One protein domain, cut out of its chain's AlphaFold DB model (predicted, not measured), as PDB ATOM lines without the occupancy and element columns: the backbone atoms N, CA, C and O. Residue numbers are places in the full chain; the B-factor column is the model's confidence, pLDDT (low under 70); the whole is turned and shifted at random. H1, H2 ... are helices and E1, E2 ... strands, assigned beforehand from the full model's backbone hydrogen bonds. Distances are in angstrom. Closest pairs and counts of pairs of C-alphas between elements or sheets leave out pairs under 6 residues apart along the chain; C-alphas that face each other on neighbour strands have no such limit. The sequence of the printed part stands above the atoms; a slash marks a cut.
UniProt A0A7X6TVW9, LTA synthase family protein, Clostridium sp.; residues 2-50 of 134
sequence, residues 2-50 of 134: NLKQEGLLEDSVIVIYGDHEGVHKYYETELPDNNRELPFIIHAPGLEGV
ATOM      1  N   ASN A   2      21.813  11.946  -4.080       97.25
ATOM      2  CA  ASN A   2      22.547  10.671  -3.935       97.25
ATOM      3  C   ASN A   2      21.764   9.594  -3.162       97.25
ATOM      4  O   ASN A   2      21.594   8.496  -3.674       97.25
ATOM      5  N   LEU A   3      21.172   9.931  -2.006       96.81
ATOM      6  CA  LEU A   3      20.339   8.985  -1.239       96.81
ATOM      7  C   LEU A   3      19.165   8.418  -2.054       96.81
ATOM      8  O   LEU A   3      18.790   7.266  -1.884       96.81
ATOM      9  N   LYS A   4      18.593   9.219  -2.961       95.75
ATOM     10  CA  LYS A   4      17.518   8.779  -3.857       95.75
ATOM     11  C   LYS A   4      18.061   7.885  -4.970       95.75
ATOM     12  O   LYS A   4      17.458   6.866  -5.280       95.75
ATOM     13  N   GLN A   5      19.195   8.259  -5.564       97.50
ATOM     14  CA  GLN A   5      19.863   7.483  -6.609       97.50
ATOM     15  C   GLN A   5      20.314   6.104  -6.105       97.50
ATOM     16  O   GLN A   5      20.244   5.129  -6.847       97.50
ATOM     17  N   GLU A   6      20.751   6.025  -4.850       97.31
ATOM     18  CA  GLU A   6      21.193   4.794  -4.189       97.31
ATOM     19  C   GLU A   6      20.032   3.975  -3.596       97.31
ATOM     20  O   GLU A   6      20.259   2.897  -3.059       97.31
ATOM     21  N   GLY A   7      18.788   4.467  -3.673       96.44
ATOM     22  CA  GLY A   7      17.607   3.815  -3.093       96.44
ATOM     23  C   GLY A   7      17.490   3.927  -1.567       96.44
ATOM     24  O   GLY A   7      16.462   3.553  -1.014       96.44
ATOM     25  N   LEU A   8      18.488   4.499  -0.885       97.00
ATOM     26  CA  LEU A   8      18.513   4.668   0.572       97.00
ATOM     27  C   LEU A   8      17.403   5.580   1.095       97.00
ATOM     28  O   LEU A   8      16.938   5.387   2.211       97.00
ATOM     29  N   LEU A   9      16.969   6.563   0.300       96.12
ATOM     30  CA  LEU A   9      15.884   7.465   0.689       96.12
ATOM     31  C   LEU A   9      14.578   6.708   0.984       96.12
ATOM     32  O   LEU A   9      13.858   7.099   1.890       96.12
ATOM     33  N   GLU A  10      14.304   5.621   0.258       95.38
ATOM     34  CA  GLU A  10      13.077   4.822   0.407       95.38
ATOM     35  C   GLU A  10      13.211   3.702   1.459       95.38
ATOM     36  O   GLU A  10      12.205   3.144   1.887       95.38
ATOM     37  N   ASP A  11      14.437   3.381   1.886       95.81
ATOM     38  CA  ASP A  11      14.752   2.284   2.821       95.81
ATOM     39  C   ASP A  11      15.311   2.793   4.164       95.81
ATOM     40  O   ASP A  11      15.874   2.045   4.960       95.81
ATOM     41  N   SER A  12      15.221   4.099   4.426       96.12
ATOM     42  CA  SER A  12      15.757   4.721   5.641       96.12
ATOM     43  C   SER A  12      14.789   5.728   6.244       96.12
ATOM     44  O   SER A  12      14.162   6.516   5.540       96.12
ATOM     45  N   VAL A  13      14.756   5.781   7.577       96.12
ATOM     46  CA  VAL A  13      14.251   6.956   8.293       96.12
ATOM     47  C   VAL A  13      15.370   7.991   8.342       96.12
ATOM     48  O   VAL A  13      16.442   7.730   8.889       96.12
ATOM     49  N   ILE A  14      15.127   9.172   7.781       97.00
ATOM     50  CA  ILE A  14      16.077  10.285   7.791       97.00
ATOM     51  C   ILE A  14      15.600  11.321   8.796       97.00
ATOM     52  O   ILE A  14      14.474  11.806   8.718       97.00
ATOM     53  N   VAL A  15      16.484  11.691   9.718       97.69
ATOM     54  CA  VAL A  15      16.219  12.710  10.732       97.69
ATOM     55  C   VAL A  15      17.144  13.892  10.488       97.69
ATOM     56  O   VAL A  15      18.365  13.745  10.489       97.69
ATOM     57  N   ILE A  16      16.561  15.067  10.289       97.88
ATOM     58  CA  ILE A  16      17.276  16.337  10.183       97.88
ATOM     59  C   ILE A  16      16.924  17.141  11.424       97.88
ATOM     60  O   ILE A  16      15.746  17.369  11.697       97.88
ATOM     61  N   TYR A  17      17.934  17.574  12.176       97.12
ATOM     62  CA  TYR A  17      17.711  18.383  13.365       97.12
ATOM     63  C   TYR A  17      18.755  19.488  13.521       97.12
ATOM     64  O   TYR A  17      19.896  19.338  13.083       97.12
ATOM     65  N   GLY A  18      18.354  20.597  14.143       95.75
ATOM     66  CA  GLY A  18      19.277  21.631  14.608       95.75
ATOM     67  C   GLY A  18      19.818  21.294  15.998       95.75
ATOM     68  O   GLY A  18      19.065  20.891  16.888       95.75
ATOM     69  N   ASP A  19      21.120  21.463  16.199       93.00
ATOM     70  CA  ASP A  19      21.802  21.167  17.460       93.00
ATOM     71  C   ASP A  19      21.740  22.338  18.449       93.00
ATOM     72  O   ASP A  19      21.474  22.131  19.634       93.00
ATOM     73  N   HIS A  20      21.945  23.565  17.974       92.00
ATOM     74  CA  HIS A  20      21.835  24.786  18.763       92.00
ATOM     75  C   HIS A  20      21.681  26.031  17.878       92.00
ATOM     76  O   HIS A  20      21.854  25.999  16.663       92.00
ATOM     77  N   GLU A  21      21.398  27.174  18.504       89.69
ATOM     78  CA  GLU A  21      21.402  28.463  17.810       89.69
ATOM     79  C   GLU A  21      22.797  28.817  17.280       89.69
ATOM     80  O   GLU A  21      23.805  28.636  17.969       89.69
ATOM     81  N   GLY A  22      22.843  29.350  16.060       87.25
ATOM     82  CA  GLY A  22      24.050  29.886  15.439       87.25
ATOM     83  C   GLY A  22      24.090  31.407  15.538       87.25
ATOM     84  O   GLY A  22      24.516  31.971  16.543       87.25
ATOM     85  N   VAL A  23      23.634  32.081  14.479       87.62
ATOM     86  CA  VAL A  23      23.800  33.532  14.302       87.62
ATOM     87  C   VAL A  23      23.260  34.338  15.490       87.62
ATOM     88  O   VAL A  23      24.014  35.118  16.062       87.62
ATOM     89  N   HIS A  24      22.020  34.077  15.920       83.56
ATOM     90  CA  HIS A  24      21.340  34.815  16.998       83.56
ATOM     91  C   HIS A  24      22.029  34.732  18.366       83.56
ATOM     92  O   HIS A  24      21.820  35.591  19.220       83.56
ATOM     93  N   LYS A  25      22.880  33.724  18.582       82.38
ATOM     94  CA  LYS A  25      23.600  33.536  19.845       82.38
ATOM     95  C   LYS A  25      24.981  34.188  19.864       82.38
ATOM     96  O   LYS A  25      25.468  34.539  20.938       82.38
ATOM     97  N   TYR A  26      25.638  34.300  18.710       86.44
ATOM     98  CA  TYR A  26      27.067  34.630  18.636       86.44
ATOM     99  C   TYR A  26      27.376  35.943  17.912       86.44
ATOM    100  O   TYR A  26      28.497  36.437  18.036       86.44
ATOM    101  N   TYR A  27      26.418  36.513  17.179       88.69
ATOM    102  CA  TYR A  27      26.622  37.717  16.378       88.69
ATOM    103  C   TYR A  27      25.451  38.687  16.526       88.69
ATOM    104  O   TYR A  27      24.297  38.275  16.624       88.69
ATOM    105  N   GLU A  28      25.745  39.986  16.470       86.81
ATOM    106  CA  GLU A  28      24.714  40.985  16.197       86.81
ATOM    107  C   GLU A  28      24.225  40.797  14.756       86.81
ATOM    108  O   GLU A  28      25.024  40.680  13.822       86.81
ATOM    109  N   THR A  29      22.912  40.708  14.574       89.25
ATOM    110  CA  THR A  29      22.299  40.415  13.279       89.25
ATOM    111  C   THR A  29      21.002  41.190  13.102       89.25
ATOM    112  O   THR A  29      20.298  41.462  14.071       89.25
ATOM    113  N   GLU A  30      20.680  41.524  11.853       92.31
ATOM    114  CA  GLU A  30      19.385  42.096  11.463       92.31
ATOM    115  C   GLU A  30      18.360  41.012  11.089       92.31
ATOM    116  O   GLU A  30      17.226  41.322  10.720       92.31
ATOM    117  N   LEU A  31      18.752  39.733  11.146       90.44
ATOM    118  CA  LEU A  31      17.839  38.623  10.901       90.44
ATOM    119  C   LEU A  31      16.722  38.599  11.960       90.44
ATOM    120  O   LEU A  31      17.000  38.863  13.133       90.44
ATOM    121  N   PRO A  32      15.482  38.237  11.580       88.56
ATOM    122  CA  PRO A  32      14.402  38.027  12.539       88.56
ATOM    123  C   PRO A  32      14.794  36.993  13.596       88.56
ATOM    124  O   PRO A  32      15.416  35.992  13.254       88.56
ATOM    125  N   ASP A  33      14.407  37.223  14.852       86.62
ATOM    126  CA  ASP A  33      14.614  36.255  15.933       86.62
ATOM    127  C   ASP A  33      13.942  34.916  15.586       86.62
ATOM    128  O   ASP A  33      12.788  34.882  15.151       86.62
ATOM    129  N   ASN A  34      14.671  33.815  15.762       85.75
ATOM    130  CA  ASN A  34      14.154  32.468  15.560       85.75
ATOM    131  C   ASN A  34      13.520  31.885  16.832       85.75
ATOM    132  O   ASN A  34      13.168  30.710  16.833       85.75
ATOM    133  N   ASN A  35      13.418  32.656  17.924       86.12
ATOM    134  CA  ASN A  35      12.847  32.241  19.213       86.12
ATOM    135  C   ASN A  35      13.470  30.950  19.769       86.12
ATOM    136  O   ASN A  35      12.821  30.187  20.485       86.12
ATOM    137  N   ARG A  36      14.738  30.686  19.426       87.00
ATOM    138  CA  ARG A  36      15.451  29.430  19.720       87.00
ATOM    139  C   ARG A  36      14.796  28.164  19.160       87.00
ATOM    140  O   ARG A  36      15.120  27.059  19.602       87.00
ATOM    141  N   GLU A  37      13.909  28.297  18.184       90.69
ATOM    142  CA  GLU A  37      13.331  27.167  17.474       90.69
ATOM    143  C   GLU A  37      14.379  26.574  16.527       90.69
ATOM    144  O   GLU A  37      15.091  27.280  15.803       90.69
ATOM    145  N   LEU A  38      14.497  25.249  16.573       93.12
ATOM    146  CA  LEU A  38      15.422  24.467  15.765       93.12
ATOM    147  C   LEU A  38      14.610  23.470  14.939       93.12
ATOM    148  O   LEU A  38      13.627  22.925  15.449       93.12
ATOM    149  N   PRO A  39      15.006  23.191  13.686       95.31
ATOM    150  CA  PRO A  39      14.291  22.221  12.875       95.31
ATOM    151  C   PRO A  39      14.362  20.841  13.531       95.31
ATOM    152  O   PRO A  39      15.404  20.448  14.057       95.31
ATOM    153  N   PHE A  40      13.265  20.096  13.454       97.12
ATOM    154  CA  PHE A  40      13.222  18.660  13.703       97.12
ATOM    155  C   PHE A  40      12.301  18.035  12.660       97.12
ATOM    156  O   PHE A  40      11.081  18.129  12.743       97.12
ATOM    157  N   ILE A  41      12.907  17.460  11.627       97.56
ATOM    158  CA  ILE A  41      12.215  16.931  10.457       97.56
ATOM    159  C   ILE A  41      12.532  15.446  10.375       97.56
ATOM    160  O   ILE A  41      13.700  15.053  10.363       97.56
ATOM    161  N   ILE A  42      11.486  14.630  10.292       97.62
ATOM    162  CA  ILE A  42      11.608  13.189  10.102       97.62
ATOM    163  C   ILE A  42      11.004  12.838   8.747       97.62
ATOM    164  O   ILE A  42       9.816  13.046   8.512       97.62
ATOM    165  N   HIS A  43      11.824  12.288   7.861       96.44
ATOM    166  CA  HIS A  43      11.367  11.639   6.643       96.44
ATOM    167  C   HIS A  43      11.313  10.131   6.886       96.44
ATOM    168  O   HIS A  43      12.337   9.510   7.171       96.44
ATOM    169  N   ALA A  44      10.115   9.560   6.788       95.81
ATOM    170  CA  ALA A  44       9.862   8.137   6.960       95.81
ATOM    171  C   ALA A  44       9.020   7.627   5.775       95.81
ATOM    172  O   ALA A  44       7.852   8.013   5.656       95.81
ATOM    173  N   PRO A  45       9.594   6.799   4.887       94.94
ATOM    174  CA  PRO A  45       8.886   6.244   3.737       94.94
ATOM    175  C   PRO A  45       7.605   5.500   4.135       94.94
ATOM    176  O   PRO A  45       7.573   4.768   5.123       94.94
ATOM    177  N   GLY A  46       6.536   5.692   3.360       93.06
ATOM    178  CA  GLY A  46       5.240   5.040   3.593       93.06
ATOM    179  C   GLY A  46       4.345   5.692   4.654       93.06
ATOM    180  O   GLY A  46       3.229   5.217   4.855       93.06
ATOM    181  N   LEU A  47       4.784   6.778   5.299       92.69
ATOM    182  CA  LEU A  47       3.950   7.577   6.201       92.69
ATOM    183  C   LEU A  47       3.489   8.875   5.535       92.69
ATOM    184  O   LEU A  47       4.230   9.511   4.786       92.69
ATOM    185  N   GLU A  48       2.255   9.281   5.833       93.81
ATOM    186  CA  GLU A  48       1.757  10.595   5.437       93.81
ATOM    187  C   GLU A  48       2.429  11.690   6.270       93.81
ATOM    188  O   GLU A  48       2.627  11.554   7.480       93.81
ATOM    189  N   GLY A  49       2.787  12.789   5.606       94.00
ATOM    190  CA  GLY A  49       3.364  13.947   6.272       94.00
ATOM    191  C   GLY A  49       2.351  14.599   7.207       94.00
ATOM    192  O   GLY A  49       1.219  14.873   6.811       94.00
ATOM    193  N   VAL A  50       2.780  14.885   8.433       94.44
ATOM    194  CA  VAL A  50       2.003  15.640   9.417       94.44
ATOM    195  C   VAL A  50       2.859  16.756   9.990       94.44
ATOM    196  O   VAL A  50       4.054  16.580  10.225       94.44
TER     197      VAL A  50
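What this domain is: This is residues 2 to 50 of the 134 residues of the protein "LTA synthase family protein" of Clostridium sp. (UniProt A0A7X6TVW9). With little regular structure, the printed part is a long, thin loop that folds back on itself: E1 and E2 lie side by side as a two-stranded antiparallel ladder, with short H2 in the loop at one far end and short H1 towards the other. The 49 printed residues hold H1, E1, H2 and E2 in that order, a mixed class with only 16 residues in named elements. The whole is extended, with a radius of gyration of the C-alphas of 15.6 A and spans of 42 by 24 by 16 A.

Where its parts are: H1, residues 2 to 5, begins at C-alpha 2 (22.547, 10.671, -3.935). E1 is residues 14 to 17, 10.0 A long. H2 is residues 23 to 26. E2, residues 40 to 43, 10.1 A long, ends at C-alpha 43 (11.367, 11.639, 6.643).

How they stand to each other: E1 and E2 are antiparallel at 169 degrees; N 14 and O 43, 2.9 A apart, are within hydrogen-bond range. H1 is apart from H2 and E2. Both helices are too short for an O i to N i+4 pair; each has its one O i to N i+3 pair within range.

The domain as a whole: The C-alphas farthest apart, of Glu 28 and Gly 46, are 42.8 A apart. The link from H2 to E2 is long, 13 residues. The printed part has no cut, and no printed residue is under 70 in pLDDT.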